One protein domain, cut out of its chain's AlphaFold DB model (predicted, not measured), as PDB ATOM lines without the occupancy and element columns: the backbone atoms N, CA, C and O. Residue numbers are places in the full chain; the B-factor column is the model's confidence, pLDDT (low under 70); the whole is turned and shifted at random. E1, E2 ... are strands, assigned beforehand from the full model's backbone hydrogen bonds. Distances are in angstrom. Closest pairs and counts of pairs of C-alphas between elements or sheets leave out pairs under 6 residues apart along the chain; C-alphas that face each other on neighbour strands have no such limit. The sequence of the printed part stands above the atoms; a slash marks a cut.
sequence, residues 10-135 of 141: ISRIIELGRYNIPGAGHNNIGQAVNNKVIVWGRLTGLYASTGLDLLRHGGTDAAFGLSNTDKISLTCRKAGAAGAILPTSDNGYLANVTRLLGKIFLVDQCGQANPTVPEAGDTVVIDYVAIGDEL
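AT A GLANCE: This is residues 10 to 135 of the 141 residues of an uncharacterized protein of marine sediment metagenome (UniProt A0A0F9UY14). A strongly twisted sheet of four long strands, E1, E2, E6 and E3, makes a long wall; the short hairpin of E4 and E5 turns away from it beyond E3, giving an open trough, with the unnamed residues 47 to 65 along its hollow side. The loop of residues 21 to 35 makes one end of the long axis, and residues 81 to 93 lie at the other. The printed part has 126 residues, with no named helix and six strands, E1 to E6 in order along the chain; the sheet runs E1, E2, E6, E3, E4, E5 and is antiparallel. The class is all strand, though under half of the residues, 59 of 126, are in named elements. The whole is compact, with a radius of gyration of the C-alphas of 15.7 A, yet elongated, spanning 49 by 31 by 26 A.

IN THESE COORDINATES: E1, residues 10 to 20, begins at C-alpha 10, (389.523, 30.976, 75.747), is 25.9 A long and bends by 55 degrees at residue 17. E2, residues 36 to 46, is 30.6 A long and bends by 51 degrees at residue 41. E3, residues 66 to 80, is the longest strand by residues; it measures 29.0 A and bends by 113 degrees at residue 69. E4 is residues 94 to 98, 12.9 A, and E5 residues 103 to 107, 12.6 A. E6, residues 123 to 134, is 29.6 A long, bends by 69 degrees at residue 131 and ends at C-alpha 134, (408.158, 31.213, 87.481).

HOW THE PARTS SIT: The edge strand E1 forms a hairpin with E2, at 163 degrees; N 14 and O 42 are 2.8 A apart, within hydrogen-bond range. E2 and E6 are antiparallel at 159 degrees, with N 43 and O 126 at 2.8 A. E6 and E3 are antiparallel at 166 degrees, with N 73 and O 129 at 2.8 A. E3 and E4 meet only at a point, where C-alphas 74 and 95 face each other at 5.0 A. E4 and the other edge strand, E5, form a hairpin at 149 degrees, with N 105 and O 96 at 2.8 A. Residues 52 to 53 pair antiparallel with residues 103 to 104 of E5. E1 and E5 are apart.

THE WHOLE: The C-alphas of Ile 29 and Ala 81, the two farthest apart, are 50.9 A from each other. The printed part has no cut. The link from E4 to E5 is tight; the links E1 to E2, E2 to E3, E3 to E4 and E5 to E6 are long. The mean pLDDT of the printed part is 79.6, and residues 23 to 34, 82 to 92 and 108 to 117 are under 70.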
ATOM      1  N   ILE A  10     389.441  31.046  74.295       90.62
ATOM      2  CA  ILE A  10     389.523  30.976  75.747       90.62
ATOM      3  C   ILE A  10     389.045  32.316  76.289       90.62
ATOM      4  O   ILE A  10     389.753  33.319  76.209       90.62
ATOM      5  N   SER A  11     387.841  32.327  76.854       89.06
ATOM      6  CA  SER A  11     387.224  33.540  77.387       89.06
ATOM      7  C   SER A  11     387.723  33.884  78.785       89.06
ATOM      8  O   SER A  11     387.664  35.044  79.197       89.06
ATOM      9  N   ARG A  12     388.211  32.890  79.539       89.50
ATOM     10  CA  ARG A  12     388.705  33.107  80.897       89.50
ATOM     11  C   ARG A  12     389.720  32.057  81.320       89.50
ATOM     12  O   ARG A  12     389.470  30.863  81.185       89.50
ATOM     13  N   ILE A  13     390.803  32.512  81.942       91.94
ATOM     14  CA  ILE A  13     391.743  31.682  82.700       91.94
ATOM     15  C   ILE A  13     391.776  32.219  84.133       91.94
ATOM     16  O   ILE A  13     391.840  33.428  84.347       91.94
ATOM     17  N   ILE A  14     391.653  31.331  85.115       93.12
ATOM     18  CA  ILE A  14     391.658  31.654  86.542       93.12
ATOM     19  C   ILE A  14     392.711  30.788  87.218       93.12
ATOM     20  O   ILE A  14     392.553  29.569  87.280       93.12
ATOM     21  N   GLU A  15     393.727  31.422  87.789       93.62
ATOM     22  CA  GLU A  15     394.610  30.776  88.754       93.62
ATOM     23  C   GLU A  15     393.835  30.550  90.061       93.62
ATOM     24  O   GLU A  15     393.295  31.487  90.650       93.62
ATOM     25  N   LEU A  16     393.727  29.291  90.489       94.06
ATOM     26  CA  LEU A  16     393.098  28.914  91.760       94.06
ATOM     27  C   LEU A  16     394.130  28.787  92.880       94.06
ATOM     28  O   LEU A  16     393.784  28.913  94.053       94.06
ATOM     29  N   GLY A  17     395.383  28.533  92.521       93.81
ATOM     30  CA  GLY A  17     396.491  28.611  93.445       93.81
ATOM     31  C   GLY A  17     397.825  28.325  92.778       93.81
ATOM     32  O   GLY A  17     397.908  27.858  91.638       93.81
ATOM     33  N   ARG A  18     398.868  28.631  93.543       93.94
ATOM     34  CA  ARG A  18     400.264  28.537  93.146       93.94
ATOM     35  C   ARG A  18     401.098  28.087  94.329       93.94
ATOM     36  O   ARG A  18     400.845  28.483  95.468       93.94
ATOM     37  N   TYR A  19     402.101  27.269  94.051       90.75
ATOM     38  CA  TYR A  19     403.062  26.811  95.037       90.75
ATOM     39  C   TYR A  19     404.477  26.860  94.469       90.75
ATOM     40  O   TYR A  19     404.768  26.200  93.472       90.75
ATOM     41  N   ASN A  20     405.358  27.608  95.134       87.50
ATOM     42  CA  ASN A  20     406.782  27.626  94.817       87.50
ATOM     43  C   ASN A  20     407.430  26.373  95.394       87.50
ATOM     44  O   ASN A  20     407.375  26.169  96.606       87.50
ATOM     45  N   ILE A  21     408.041  25.555  94.540       83.62
ATOM     46  CA  ILE A  21     408.747  24.344  94.946       83.62
ATOM     47  C   ILE A  21     410.151  24.755  95.415       83.62
ATOM     48  O   ILE A  21     410.983  25.139  94.587       83.62
ATOM     49  N   PRO A  22     410.458  24.683  96.722       74.00
ATOM     50  CA  PRO A  22     411.756  25.115  97.224       74.00
ATOM     51  C   PRO A  22     412.878  24.230  96.670       74.00
ATOM     52  O   PRO A  22     412.792  23.004  96.739       74.00
ATOM     53  N   GLY A  23     413.933  24.845  96.132       69.19
ATOM     54  CA  GLY A  23     415.112  24.131  95.622       69.19
ATOM     55  C   GLY A  23     414.893  23.360  94.314       69.19
ATOM     56  O   GLY A  23     415.771  22.606  93.901       69.19
ATOM     57  N   ALA A  24     413.743  23.524  93.658       63.06
ATOM     58  CA  ALA A  24     413.506  22.984  92.329       63.06
ATOM     59  C   ALA A  24     413.814  24.057  91.283       63.06
ATOM     60  O   ALA A  24     413.320  25.175  91.372       63.06
ATOM     61  N   GLY A  25     414.641  23.690  90.307       61.34
ATOM     62  CA  GLY A  25     415.263  24.611  89.362       61.34
ATOM     63  C   GLY A  25     416.768  24.431  89.454       61.34
ATOM     64  O   GLY A  25     417.425  25.126  90.213       61.34
ATOM     65  N   HIS A  26     417.318  23.469  88.713       58.22
ATOM     66  CA  HIS A  26     418.761  23.370  88.494       58.22
ATOM     67  C   HIS A  26     419.024  23.359  86.990       58.22
ATOM     68  O   HIS A  26     418.302  22.692  86.249       58.22
ATOM     69  N   ASN A  27     420.024  24.109  86.527       59.41
ATOM     70  CA  ASN A  27     420.449  24.029  85.135       59.41
ATOM     71  C   ASN A  27     421.283  22.751  84.938       59.41
ATOM     72  O   ASN A  27     421.586  22.026  85.888       59.41
ATOM     73  N   ASN A  28     421.701  22.478  83.702       57.22
ATOM     74  CA  ASN A  28     422.459  21.265  83.368       57.22
ATOM     75  C   ASN A  28     423.828  21.157  84.076       57.22
ATOM     76  O   ASN A  28     424.470  20.114  83.988       57.22
ATOM     77  N   ILE A  29     424.275  22.212  84.768       60.53
ATOM     78  CA  ILE A  29     425.510  22.250  85.567       60.53
ATOM     79  C   ILE A  29     425.242  22.356  87.079       60.53
ATOM     80  O   ILE A  29     426.166  22.593  87.852       60.53
ATOM     81  N   GLY A  30     423.995  22.156  87.519       52.59
ATOM     82  CA  GLY A  30     423.628  22.100  88.936       52.59
ATOM     83  C   GLY A  30     423.550  23.458  89.639       52.59
ATOM     84  O   GLY A  30     423.463  23.494  90.862       52.59
ATOM     85  N   GLN A  31     423.571  24.576  88.906       60.00
ATOM     86  CA  GLN A  31     423.296  25.888  89.494       60.00
ATOM     87  C   GLN A  31     421.793  26.043  89.695       60.00
ATOM     88  O   GLN A  31     421.020  25.667  88.811       60.00
ATOM     89  N   ALA A  32     421.393  26.607  90.836       55.72
ATOM     90  CA  ALA A  32     420.007  26.973  91.079       55.72
ATOM     91  C   ALA A  32     419.527  27.905  89.953       55.72
ATOM     92  O   ALA A  32     420.166  28.917  89.678       55.72
ATOM     93  N   VAL A  33     418.440  27.533  89.286       60.91
ATOM     94  CA  VAL A  33     417.694  28.371  88.339       60.91
ATOM     95  C   VAL A  33     416.444  28.886  89.047       60.91
ATOM     96  O   VAL A  33     416.170  28.495  90.184       60.91
ATOM     97  N   ASN A  34     415.687  29.748  88.366       63.19
ATOM     98  CA  ASN A  34     414.361  30.215  88.767       63.19
ATOM     99  C   ASN A  34     413.568  29.117  89.495       63.19
ATOM    100  O   ASN A  34     413.501  27.979  89.029       63.19
ATOM    101  N   ASN A  35     412.975  29.466  90.642       73.25
ATOM    102  CA  ASN A  35     412.177  28.524  91.420       73.25
ATOM    103  C   ASN A  35     411.101  27.906  90.517       73.25
ATOM    104  O   ASN A  35     410.321  28.632  89.894       73.25
ATOM    105  N   LYS A  36     411.042  26.575  90.469       84.94
ATOM    106  CA  LYS A  36     409.932  25.864  89.836       84.94
ATOM    107  C   LYS A  36     408.668  26.130  90.631       84.94
ATOM    108  O   LYS A  36     408.676  26.137  91.864       84.94
ATOM    109  N   VAL A  37     407.564  26.292  89.923       89.81
ATOM    110  CA  VAL A  37     406.266  26.558  90.531       89.81
ATOM    111  C   VAL A  37     405.223  25.608  89.974       89.81
ATOM    112  O   VAL A  37     405.251  25.237  88.801       89.81
ATOM    113  N   ILE A  38     404.310  25.188  90.844       93.06
ATOM    114  CA  ILE A  38     403.096  24.468  90.473       93.06
ATOM    115  C   ILE A  38     401.977  25.493  90.449       93.06
ATOM    116  O   ILE A  38     401.729  26.147  91.462       93.06
ATOM    117  N   VAL A  39     401.279  25.600  89.327       94.31
ATOM    118  CA  VAL A  39     400.098  26.449  89.171       94.31
ATOM    119  C   VAL A  39     398.920  25.552  88.843       94.31
ATOM    120  O   VAL A  39     399.005  24.698  87.958       94.31
ATOM    121  N   TRP A  40     397.808  25.727  89.546       96.00
ATOM    122  CA  TRP A  40     396.562  25.052  89.210       96.00
ATOM    123  C   TRP A  40     395.437  26.054  89.081       96.00
ATOM    124  O   TRP A  40     395.387  27.090  89.751       96.00
ATOM    125  N   GLY A  41     394.503  25.738  88.203       95.19
ATOM    126  CA  GLY A  41     393.456  26.676  87.887       95.19
ATOM    127  C   GLY A  41     392.386  26.103  86.993       95.19
ATOM    128  O   GLY A  41     392.249  24.888  86.831       95.19
ATOM    129  N   ARG A  42     391.607  27.018  86.430       93.62
ATOM    130  CA  ARG A  42     390.501  26.711  85.540       93.62
ATOM    131  C   ARG A  42     390.523  27.599  84.316       93.62
ATOM    132  O   ARG A  42     390.703  28.808  84.414       93.62
ATOM    133  N   LEU A  43     390.242  26.984  83.185       92.06
ATOM    134  CA  LEU A  43     390.033  27.617  81.905       92.06
ATOM    135  C   LEU A  43     388.576  27.420  81.481       92.06
ATOM    136  O   LEU A  43     388.025  26.328  81.615       92.06
ATOM    137  N   THR A  44     387.969  28.477  80.954       91.12
ATOM    138  CA  THR A  44     386.653  28.450  80.312       91.12
ATOM    139  C   THR A  44     386.792  28.997  78.899       91.12
ATOM    140  O   THR A  44     387.462  30.010  78.684       91.12
ATOM    141  N   GLY A  45     386.156  28.340  77.935       89.56
ATOM    142  CA  GLY A  45     386.210  28.758  76.540       89.56
ATOM    143  C   GLY A  45     385.092  28.180  75.691       89.56
ATOM    144  O   GLY A  45     384.337  27.327  76.151       89.56
ATOM    145  N   LEU A  46     385.001  28.664  74.457       89.00
ATOM    146  CA  LEU A  46     384.164  28.106  73.400       89.00
ATOM    147  C   LEU A  46     385.030  27.186  72.544       89.00
ATOM    148  O   LEU A  46     386.033  27.619  71.976       89.00
ATOM    149  N   TYR A  47     384.664  25.913  72.474       86.75
ATOM    150  CA  TYR A  47     385.393  24.917  71.710       86.75
ATOM    151  C   TYR A  47     385.207  25.132  70.207       86.75
ATOM    152  O   TYR A  47     384.149  25.549  69.742       86.75
ATOM    153  N   ALA A  48     386.236  24.806  69.434       86.50
ATOM    154  CA  ALA A  48     386.131  24.641  67.993       86.50
ATOM    155  C   ALA A  48     386.786  23.321  67.603       86.50
ATOM    156  O   ALA A  48     387.663  22.822  68.310       86.50
ATOM    157  N   SER A  49     386.425  22.793  66.436       79.25
ATOM    158  CA  SER A  49     387.016  21.561  65.893       79.25
ATOM    159  C   SER A  49     388.540  21.634  65.760       79.25
ATOM    160  O   SER A  49     389.220  20.614  65.812       79.25
ATOM    161  N   THR A  50     389.095  22.842  65.631       81.75
ATOM    162  CA  THR A  50     390.538  23.064  65.535       81.75
ATOM    163  C   THR A  50     391.240  23.191  66.893       81.75
ATOM    164  O   THR A  50     392.453  23.401  66.898       81.75
ATOM    165  N   GLY A  51     390.522  23.064  68.016       85.44
ATOM    166  CA  GLY A  51     391.024  23.185  69.390       85.44
ATOM    167  C   GLY A  51     390.875  24.586  70.003       85.44
ATOM    168  O   GLY A  51     390.564  25.555  69.308       85.44
ATOM    169  N   LEU A  52     391.110  24.689  71.316       89.31
ATOM    170  CA  LEU A  52     391.151  25.957  72.063       89.31
ATOM    171  C   LEU A  52     392.517  26.624  71.918       89.31
ATOM    172  O   LEU A  52     393.539  25.977  72.146       89.31
ATOM    173  N   ASP A  53     392.532  27.910  71.588       91.00
ATOM    174  CA  ASP A  53     393.739  28.649  71.222       91.00
ATOM    175  C   ASP A  53     394.395  29.370  72.415       91.00
ATOM    176  O   ASP A  53     393.903  30.393  72.894       91.00
ATOM    177  N   LEU A  54     395.545  28.859  72.873       90.00
ATOM    178  CA  LEU A  54     396.364  29.472  73.928       90.00
ATOM    179  C   LEU A  54     397.233  30.624  73.405       90.00
ATOM    180  O   LEU A  54     397.741  31.413  74.200       90.00
ATOM    181  N   LEU A  55     397.420  30.761  72.086       86.75
ATOM    182  CA  LEU A  55     398.277  31.808  71.517       86.75
ATOM    183  C   LEU A  55     397.709  33.208  71.775       86.75
ATOM    184  O   LEU A  55     398.469  34.165  71.924       86.75
ATOM    185  N   ARG A  56     396.381  33.326  71.915       81.69
ATOM    186  CA  ARG A  56     395.704  34.570  72.326       81.69
ATOM    187  C   ARG A  56     396.041  35.009  73.754       81.69
ATOM    188  O   ARG A  56     395.852  36.173  74.085       81.69
ATOM    189  N   HIS A  57     396.578  34.101  74.566       85.88
ATOM    190  CA  HIS A  57     396.953  34.317  75.966       85.88
ATOM    191  C   HIS A  57     398.478  34.362  76.157       85.88
ATOM    192  O   HIS A  57     398.995  33.999  77.206       85.88
ATOM    193  N   GLY A  58     399.209  34.806  75.127       82.88
ATOM    194  CA  GLY A  58     400.666  34.980  75.179       82.88
ATOM    195  C   GLY A  58     401.478  33.723  74.850       82.88
ATOM    196  O   GLY A  58     402.702  33.758  74.939       82.88
ATOM    197  N   GLY A  59     400.822  32.629  74.450       86.06
ATOM    198  CA  GLY A  59     401.461  31.343  74.154       86.06
ATOM    199  C   GLY A  59     401.201  30.294  75.234       86.06
ATOM    200  O   GLY A  59     400.575  30.573  76.252       86.06
ATOM    201  N   THR A  60     401.660  29.059  75.010       87.81
ATOM    202  CA  THR A  60     401.325  27.925  75.890       87.81
ATOM    203  C   THR A  60     401.762  28.130  77.336       87.81
ATOM    204  O   THR A  60     400.978  27.845  78.231       87.81
ATOM    205  N   ASP A  61     402.975  28.626  77.562       87.56
ATOM    206  CA  ASP A  61     403.515  28.789  78.917       87.56
ATOM    207  C   ASP A  61     402.887  30.002  79.619       87.56
ATOM    208  O   ASP A  61     402.372  29.894  80.735       87.56
ATOM    209  N   ALA A  62     402.827  31.137  78.914       86.69
ATOM    210  CA  ALA A  62     402.254  32.378  79.427       86.69
ATOM    211  C   ALA A  62     400.766  32.238  79.784       86.69
ATOM    212  O   ALA A  62     400.329  32.806  80.785       86.69
ATOM    213  N   ALA A  63     400.011  31.417  79.045       89.44
ATOM    214  CA  ALA A  63     398.611  31.125  79.350       89.44
ATOM    215  C   ALA A  63     398.413  30.483  80.737       89.44
ATOM    216  O   ALA A  63     397.330  30.595  81.308       89.44
ATOM    217  N   PHE A  64     399.443  29.843  81.301       90.94
ATOM    218  CA  PHE A  64     399.421  29.273  82.652       90.94
ATOM    219  C   PHE A  64     400.248  30.081  83.664       90.94
ATOM    220  O   PHE A  64     400.425  29.633  84.795       90.94
ATOM    221  N   GLY A  65     400.743  31.264  83.283       88.19
ATOM    222  CA  GLY A  65     401.577  32.106  84.143       88.19
ATOM    223  C   GLY A  65     402.952  31.500  84.434       88.19
ATOM    224  O   GLY A  65     403.481  31.702  85.529       88.19
ATOM    225  N   LEU A  66     403.492  30.738  83.480       89.44
ATOM    226  CA  LEU A  66     404.775  30.047  83.563       89.44
ATOM    227  C   LEU A  66     405.704  30.487  82.431       89.44
ATOM    228  O   LEU A  66     405.273  31.012  81.405       89.44
ATOM    229  N   SER A  67     406.986  30.206  82.612       86.62
ATOM    230  CA  SER A  67     407.972  30.108  81.542       86.62
ATOM    231  C   SER A  67     408.526  28.685  81.528       86.62
ATOM    232  O   SER A  67     408.534  28.019  82.562       86.62
ATOM    233  N   ASN A  68     408.941  28.188  80.359       85.12
ATOM    234  CA  ASN A  68     409.625  26.897  80.231       85.12
ATOM    235  C   ASN A  68     408.896  25.761  80.980       85.12
ATOM    236  O   ASN A  68     409.414  25.142  81.914       85.12
ATOM    237  N   THR A  69     407.634  25.540  80.613       87.38
ATOM    238  CA  THR A  69     406.781  24.576  81.311       87.38
ATOM    239  C   THR A  69     407.364  23.166  81.188       87.38
ATOM    240  O   THR A  69     407.609  22.688  80.083       87.38
ATOM    241  N   ASP A  70     407.494  22.423  82.280       87.62
ATOM    242  CA  ASP A  70     407.942  21.024  82.262       87.62
ATOM    243  C   ASP A  70     406.768  20.075  82.017       87.62
ATOM    244  O   ASP A  70     406.854  19.123  81.240       87.62
ATOM    245  N   LYS A  71     405.630  20.347  82.664       89.88
ATOM    246  CA  LYS A  71     404.452  19.478  82.623       89.88
ATOM    247  C   LYS A  71     403.166  20.282  82.633       89.88
ATOM    248  O   LYS A  71     403.040  21.249  83.371       89.88
ATOM    249  N   ILE A  72     402.194  19.833  81.845       91.88
ATOM    250  CA  ILE A  72     400.821  20.337  81.862       91.88
ATOM    251  C   ILE A  72     399.909  19.116  81.923       91.88
ATOM    252  O   ILE A  72     400.042  18.199  81.115       91.88
ATOM    253  N   SER A  73     399.007  19.101  82.894       91.75
ATOM    254  CA  SER A  73     397.926  18.134  83.011       91.75
ATOM    255  C   SER A  73     396.614  18.883  82.887       91.75
ATOM    256  O   SER A  73     396.401  19.870  83.591       91.75
ATOM    257  N   LEU A  74     395.744  18.415  81.998       90.50
ATOM    258  CA  LEU A  74     394.460  19.039  81.721       90.50
ATOM    259  C   LEU A  74     393.358  18.000  81.878       90.50
ATOM    260  O   LEU A  74     393.465  16.886  81.366       90.50
ATOM    261  N   THR A  75     392.280  18.400  82.534       87.88
ATOM    262  CA  THR A  75     391.082  17.578  82.670       87.88
ATOM    263  C   THR A  75     389.894  18.418  82.256       87.88
ATOM    264  O   THR A  75     389.630  19.465  82.853       87.88
ATOM    265  N   CYS A  76     389.162  17.972  81.237       85.25
ATOM    266  CA  CYS A  76     387.861  18.560  80.965       85.25
ATOM    267  C   CYS A  76     386.947  18.202  82.136       85.25
ATOM    268  O   CYS A  76     386.801  17.034  82.483       85.25
ATOM    269  N   ARG A  77     386.389  19.216  82.794       80.38
ATOM    270  CA  ARG A  77     385.433  19.011  83.880       80.38
ATOM    271  C   ARG A  77     384.026  18.934  83.313       80.38
ATOM    272  O   ARG A  77     383.263  18.051  83.683       80.38
ATOM    273  N   LYS A  78     383.680  19.885  82.442       81.69
ATOM    274  CA  LYS A  78     382.322  20.061  81.923       81.69
ATOM    275  C   LYS A  78     382.339  20.561  80.485       81.69
ATOM    276  O   LYS A  78     383.176  21.400  80.154       81.69
ATOM    277  N   ALA A  79     381.379  20.118  79.678       79.56
ATOM    278  CA  ALA A  79     381.055  20.752  78.400       79.56
ATOM    279  C   ALA A  79     379.539  20.900  78.232       79.56
ATOM    280  O   ALA A  79     378.759  20.281  78.958       79.56
ATOM    281  N   GLY A  80     379.106  21.759  77.321       76.44
ATOM    282  CA  GLY A  80     377.696  21.938  77.001       76.44
ATOM    283  C   GLY A  80     377.485  23.041  75.977       76.44
ATOM    284  O   GLY A  80     378.433  23.732  75.616       76.44
ATOM    285  N   ALA A  81     376.237  23.218  75.551       74.31
ATOM    286  CA  ALA A  81     375.882  24.109  74.451       74.31
ATOM    287  C   ALA A  81     376.430  25.542  74.592       74.31
ATOM    288  O   ALA A  81     376.552  26.091  75.697       74.31
ATOM    289  N   ALA A  82     376.696  26.156  73.439       68.38
ATOM    290  CA  ALA A  82     377.150  27.536  73.301       68.38
ATOM    291  C   ALA A  82     376.353  28.514  74.181       68.38
ATOM    292  O   ALA A  82     375.122  28.536  74.167       68.38
ATOM    293  N   GLY A  83     377.061  29.354  74.938       62.47
ATOM    294  CA  GLY A  83     376.449  30.377  75.793       62.47
ATOM    295  C   GLY A  83     376.057  29.900  77.195       62.47
ATOM    296  O   GLY A  83     375.667  30.720  78.028       62.47
ATOM    297  N   ALA A  84     376.224  28.613  77.518       66.62
ATOM    298  CA  ALA A  84     376.117  28.148  78.897       66.62
ATOM    299  C   ALA A  84     377.272  28.720  79.738       66.62
ATOM    300  O   ALA A  84     378.431  28.385  79.515       66.62
ATOM    301  N   ILE A  85     376.964  29.569  80.726       61.84
ATOM    302  CA  ILE A  85     377.965  30.165  81.640       61.84
ATOM    303  C   ILE A  85     378.625  29.083  82.512       61.84
ATOM    304  O   ILE A  85     379.807  29.159  82.844       61.84
ATOM    305  N   LEU A  86     377.846  28.066  82.877       64.38
ATOM    306  CA  LEU A  86     378.280  26.899  83.630       64.38
ATOM    307  C   LEU A  86     377.698  25.666  82.935       64.38
ATOM    308  O   LEU A  86     376.547  25.322  83.212       64.38
ATOM    309  N   PRO A  87     378.439  25.017  82.017       67.06
ATOM    310  CA  PRO A  87     378.007  23.735  81.475       67.06
ATOM    311  C   PRO A  87     377.686  22.776  82.627       67.06
ATOM    312  O   PRO A  87     378.343  22.810  83.669       67.06
ATOM    313  N   THR A  88     376.626  21.982  82.494       62.75
ATOM    314  CA  THR A  88     376.116  21.125  83.578       62.75
ATOM    315  C   THR A  88     376.432  19.653  83.373       62.75
ATOM    316  O   THR A  88     376.402  18.916  84.354       62.75
ATOM    317  N   SER A  89     376.772  19.235  82.147       66.44
ATOM    318  CA  SER A  89     377.199  17.863  81.884       66.44
ATOM    319  C   SER A  89     378.652  17.685  82.314       66.44
ATOM    320  O   SER A  89     379.553  18.367  81.811       66.44
ATOM    321  N   ASP A  90     378.859  16.831  83.315       64.12
ATOM    322  CA  ASP A  90     380.194  16.410  83.717       64.12
ATOM    323  C   ASP A  90     380.754  15.541  82.595       64.12
ATOM    324  O   ASP A  90     380.210  14.492  82.261       64.12
ATOM    325  N   ASN A  91     381.835  16.020  81.998       63.78
ATOM    326  CA  ASN A  91     382.414  15.438  80.803       63.78
ATOM    327  C   ASN A  91     383.872  15.149  81.106       63.78
ATOM    328  O   ASN A  91     384.709  16.038  80.978       63.78
ATOM    329  N   GLY A  92     384.153  13.920  81.540       61.84
ATOM    330  CA  GLY A  92     385.478  13.444  81.941       61.84
ATOM    331  C   GLY A  92     386.456  13.237  80.782       61.84
ATOM    332  O   GLY A  92     387.209  12.267  80.795       61.84
ATOM    333  N   TYR A  93     386.455  14.112  79.771       70.31
ATOM    334  CA  TYR A  93     387.384  13.997  78.648       70.31
ATOM    335  C   TYR A  93     388.824  14.234  79.081       70.31
ATOM    336  O   TYR A  93     389.127  15.101  79.912       70.31
ATOM    337  N   LEU A  94     389.728  13.515  78.419       72.25
ATOM    338  CA  LEU A  94     391.133  13.880  78.432       72.25
ATOM    339  C   LEU A  94     391.283  15.149  77.598       72.25
ATOM    340  O   LEU A  94     390.893  15.205  76.434       72.25
ATOM    341  N   ALA A  95     391.851  16.179  78.206       83.19
ATOM    342  CA  ALA A  95     392.302  17.348  77.482       83.19
ATOM    343  C   ALA A  95     393.806  17.189  77.243       83.19
ATOM    344  O   ALA A  95     394.554  16.831  78.154       83.19
ATOM    345  N   ASN A  96     394.258  17.430  76.017       86.69
ATOM    346  CA  ASN A  96     395.670  17.356  75.673       86.69
ATOM    347  C   ASN A  96     396.132  18.650  75.011       86.69
ATOM    348  O   ASN A  96     395.425  19.227  74.187       86.69
ATOM    349  N   VAL A  97     397.333  19.100  75.364       88.56
ATOM    350  CA  VAL A  97     397.928  20.318  74.819       88.56
ATOM    351  C   VAL A  97     398.952  19.968  73.749       88.56
ATOM    352  O   VAL A  97     399.924  19.257  73.991       88.56
ATOM    353  N   THR A  98     398.769  20.515  72.552       88.00
ATOM    354  CA  THR A  98     399.802  20.492  71.516       88.00
ATOM    355  C   THR A  98     400.595  21.784  71.603       88.00
ATOM    356  O   THR A  98     400.176  22.811  71.070       88.00
ATOM    357  N   ARG A  99     401.763  21.729  72.255       81.19
ATOM    358  CA  ARG A  99     402.644  22.899  72.428       81.19
ATOM    359  C   ARG A  99     403.055  23.538  71.104       81.19
ATOM    360  O   ARG A  99     403.043  24.754  70.999       81.19
ATOM    361  N   LEU A 100     403.341  22.722  70.085       81.62
ATOM    362  CA  LEU A 100     403.721  23.198  68.747       81.62
ATOM    363  C   LEU A 100     402.655  24.110  68.121       81.62
ATOM    364  O   LEU A 100     402.988  25.056  67.420       81.62
ATOM    365  N   LEU A 101     401.379  23.810  68.370       82.56
ATOM    366  CA  LEU A 101     400.253  24.567  67.825       82.56
ATOM    367  C   LEU A 101     399.728  25.619  68.806       82.56
ATOM    368  O   LEU A 101     398.923  26.455  68.413       82.56
ATOM    369  N   GLY A 102     400.138  25.563  70.075       86.56
ATOM    370  CA  GLY A 102     399.554  26.370  71.139       86.56
ATOM    371  C   GLY A 102     398.075  26.072  71.370       86.56
ATOM    372  O   GLY A 102     397.318  26.989  71.665       86.56
ATOM    373  N   LYS A 103     397.644  24.813  71.212       89.44
ATOM    374  CA  LYS A 103     396.221  24.447  71.276       89.44
ATOM    375  C   LYS A 103     395.907  23.342  72.273       89.44
ATOM    376  O   LYS A 103     396.708  22.423  72.442       89.44
ATOM    377  N   ILE A 104     394.722  23.408  72.878       89.81
ATOM    378  CA  ILE A 104     394.140  22.321  73.677       89.81
ATOM    379  C   ILE A 104     393.086  21.594  72.844       89.81
ATOM    380  O   ILE A 104     392.169  22.214  72.307       89.81
ATOM    381  N   PHE A 105     393.200  20.272  72.785       87.31
ATOM    382  CA  PHE A 105     392.244  19.379  72.147       87.31
ATOM    383  C   PHE A 105     391.553  18.528  73.202       87.31
ATOM    384  O   PHE A 105     392.186  18.080  74.160       87.31
ATOM    385  N   LEU A 106     390.261  18.295  73.007       81.56
ATOM    386  CA  LEU A 106     389.511  17.331  73.794       81.56
ATOM    387  C   LEU A 106     389.530  16.010  73.038       81.56
ATOM    388  O   LEU A 106     389.151  15.960  71.869       81.56
ATOM    389  N   VAL A 107     390.039  14.966  73.686       74.56
ATOM    390  CA  VAL A 107     390.118  13.626  73.109       74.56
ATOM    391  C   VAL A 107     389.208  12.684  73.874       74.56
ATOM    392  O   VAL A 107     389.053  12.781  75.095       74.56
ATOM    393  N   ASP A 108     388.595  11.777  73.123       62.78
ATOM    394  CA  ASP A 108     387.702  10.770  73.669       62.78
ATOM    395  C   ASP A 108     388.461   9.835  74.626       62.78
ATOM    396  O   ASP A 108     389.602   9.436  74.364       62.78
ATOM    397  N   GLN A 109     387.833   9.490  75.750       58.72
ATOM    398  CA  GLN A 109     388.329   8.425  76.612       58.72
ATOM    399  C   GLN A 109     387.764   7.102  76.104       58.72
ATOM    400  O   GLN A 109     386.599   6.782  76.339       58.72
ATOM    401  N   CYS A 110     388.605   6.296  75.451       50.84
ATOM    402  CA  CYS A 110     388.224   4.942  75.062       50.84
ATOM    403  C   CYS A 110     387.677   4.168  76.278       50.84
ATOM    404  O   CYS A 110     388.412   3.904  77.228       50.84
ATOM    405  N   GLY A 111     386.396   3.786  76.229       52.69
ATOM    406  CA  GLY A 111     385.749   2.948  77.244       52.69
ATOM    407  C   GLY A 111     384.663   3.619  78.095       52.69
ATOM    408  O   GLY A 111     384.040   2.912  78.887       52.69
ATOM    409  N   GLN A 112     384.379   4.922  77.945       54.16
ATOM    410  CA  GLN A 112     383.175   5.524  78.547       54.16
ATOM    411  C   GLN A 112     381.940   5.356  77.649       54.16
ATOM    412  O   GLN A 112     381.997   5.554  76.443       54.16
ATOM    413  N   ALA A 113     380.806   4.980  78.251       49.03
ATOM    414  CA  ALA A 113     379.599   4.575  77.526       49.03
ATOM    415  C   ALA A 113     378.827   5.724  76.846       49.03
ATOM    416  O   ALA A 113     378.018   5.445  75.966       49.03
ATOM    417  N   ASN A 114     379.032   6.980  77.257       58.31
ATOM    418  CA  ASN A 114     378.602   8.185  76.535       58.31
ATOM    419  C   ASN A 114     378.968   9.425  77.357       58.31
ATOM    420  O   ASN A 114     378.411   9.637  78.435       58.31
ATOM    421  N   PRO A 115     379.852  10.266  76.827       51.59
ATOM    422  CA  PRO A 115     379.394  11.607  76.502       51.59
ATOM    423  C   PRO A 115     379.650  11.920  75.022       51.59
ATOM    424  O   PRO A 115     380.588  11.419  74.409       51.59
ATOM    425  N   THR A 116     378.793  12.739  74.421       60.09
ATOM    426  CA  THR A 116     379.015  13.264  73.068       60.09
ATOM    427  C   THR A 116     380.225  14.196  73.099       60.09
ATOM    428  O   THR A 116     380.278  15.090  73.956       60.09
ATOM    429  N   VAL A 117     381.222  13.971  72.231       66.44
ATOM    430  CA  VAL A 117     382.415  14.836  72.119       66.44
ATOM    431  C   VAL A 117     381.949  16.284  71.937       66.44
ATOM    432  O   VAL A 117     381.038  16.492  71.137       66.44
ATOM    433  N   PRO A 118     382.530  17.276  72.643       71.44
ATOM    434  CA  PRO A 118     382.074  18.654  72.527       71.44
ATOM    435  C   PRO A 118     382.147  19.129  71.080       71.44
ATOM    436  O   PRO A 118     383.169  18.965  70.404       71.44
ATOM    437  N   GLU A 119     381.047  19.695  70.609       75.31
ATOM    438  CA  GLU A 119     380.921  20.178  69.245       75.31
ATOM    439  C   GLU A 119     381.503  21.590  69.123       75.31
ATOM    440  O   GLU A 119     381.769  22.291  70.105       75.31
ATOM    441  N   ALA A 120     381.743  22.025  67.886       80.25
ATOM    442  CA  ALA A 120     382.158  23.398  67.649       80.25
ATOM    443  C   ALA A 120     381.065  24.362  68.145       80.25
ATOM    444  O   ALA A 120     379.909  24.266  67.739       80.25
ATOM    445  N   GLY A 121     381.450  25.298  69.009       78.12
ATOM    446  CA  GLY A 121     380.551  26.227  69.684       78.12
ATOM    447  C   GLY A 121     380.250  25.860  71.137       78.12
ATOM    448  O   GLY A 121     379.806  26.736  71.874       78.12
ATOM    449  N   ASP A 122     380.530  24.636  71.590       83.44
ATOM    450  CA  ASP A 122     380.259  24.250  72.976       83.44
ATOM    451  C   ASP A 122     381.118  25.031  73.973       83.44
ATOM    452  O   ASP A 122     382.326  25.202  73.797       83.44
ATOM    453  N   THR A 123     380.510  25.465  75.077       86.38
ATOM    454  CA  THR A 123     381.264  25.985  76.214       86.38
ATOM    455  C   THR A 123     381.913  24.828  76.963       86.38
ATOM    456  O   THR A 123     381.240  23.902  77.420       86.38
ATOM    457  N   VAL A 124     383.221  24.923  77.173       87.62
ATOM    458  CA  VAL A 124     384.025  23.933  77.892       87.62
ATOM    459  C   VAL A 124     384.685  24.554  79.116       87.62
ATOM    460  O   VAL A 124     385.098  25.715  79.114       87.62
ATOM    461  N   VAL A 125     384.781  23.757  80.177       89.06
ATOM    462  CA  VAL A 125     385.485  24.094  81.413       89.06
ATOM    463  C   VAL A 125     386.555  23.043  81.661       89.06
ATOM    464  O   VAL A 125     386.245  21.865  81.837       89.06
ATOM    465  N   ILE A 126     387.809  23.481  81.707       90.12
ATOM    466  CA  ILE A 126     388.991  22.632  81.858       90.12
ATOM    467  C   ILE A 126     389.709  23.039  83.136       90.12
ATOM    468  O   ILE A 126     390.042  24.210  83.313       90.12
ATOM    469  N   ASP A 127     389.965  22.090  84.030       91.94
ATOM    470  CA  ASP A 127     390.926  22.323  85.102       91.94
ATOM    471  C   ASP A 127     392.326  21.986  84.603       91.94
ATOM    472  O   ASP A 127     392.524  21.028  83.848       91.94
ATOM    473  N   TYR A 128     393.300  22.764  85.055       93.19
ATOM    474  CA  TYR A 128     394.695  22.545  84.726       93.19
ATOM    475  C   TYR A 128     395.552  22.453  85.981       93.19
ATOM    476  O   TYR A 128     395.277  23.089  87.000       93.19
ATOM    477  N   VAL A 129     396.626  21.681  85.861       94.88
ATOM    478  CA  VAL A 129     397.794  21.726  86.738       94.88
ATOM    479  C   VAL A 129     399.015  21.805  85.835       94.88
ATOM    480  O   VAL A 129     399.219  20.930  84.993       94.88
ATOM    481  N   ALA A 130     399.818  22.846  85.995       93.50
ATOM    482  CA  ALA A 130     401.030  23.068  85.228       93.50
ATOM    483  C   ALA A 130     402.228  23.258  86.165       93.50
ATOM    484  O   ALA A 130     402.084  23.769  87.275       93.50
ATOM    485  N   ILE A 131     403.399  22.805  85.726       91.75
ATOM    486  CA  ILE A 131     404.671  22.929  86.443       91.75
ATOM    487  C   ILE A 131     405.683  23.527  85.481       91.75
ATOM    488  O   ILE A 131     405.832  23.004  84.377       91.75
ATOM    489  N   GLY A 132     406.372  24.585  85.887       89.38
ATOM    490  CA  GLY A 132     407.375  25.261  85.070       89.38
ATOM    491  C   GLY A 132     408.189  26.257  85.875       89.38
ATOM    492  O   GLY A 132     408.080  26.306  87.102       89.38
ATOM    493  N   ASP A 133     408.994  27.046  85.177       85.69
ATOM    494  CA  ASP A 133     409.719  28.166  85.768       85.69
ATOM    495  C   ASP A 133     408.748  29.326  86.031       85.69
ATOM    496  O   ASP A 133     407.851  29.616  85.233       85.69
ATOM    497  N   GLU A 134     408.920  30.007  87.161       80.75
ATOM    498  CA  GLU A 134     408.158  31.213  87.481       80.75
ATOM    499  C   GLU A 134     408.377  32.300  86.414       80.75
ATOM    500  O   GLU A 134     409.507  32.731  86.188       80.75
ATOM    501  N   LEU A 135     407.298  32.771  85.777       75.00
ATOM    502  CA  LEU A 135     407.373  33.783  84.715       75.00
ATOM    503  C   LEU A 135     407.836  35.149  85.246       75.00
ATOM    504  O   LEU A 135     408.473  35.910  84.524       75.00
TER     505      LEU A 135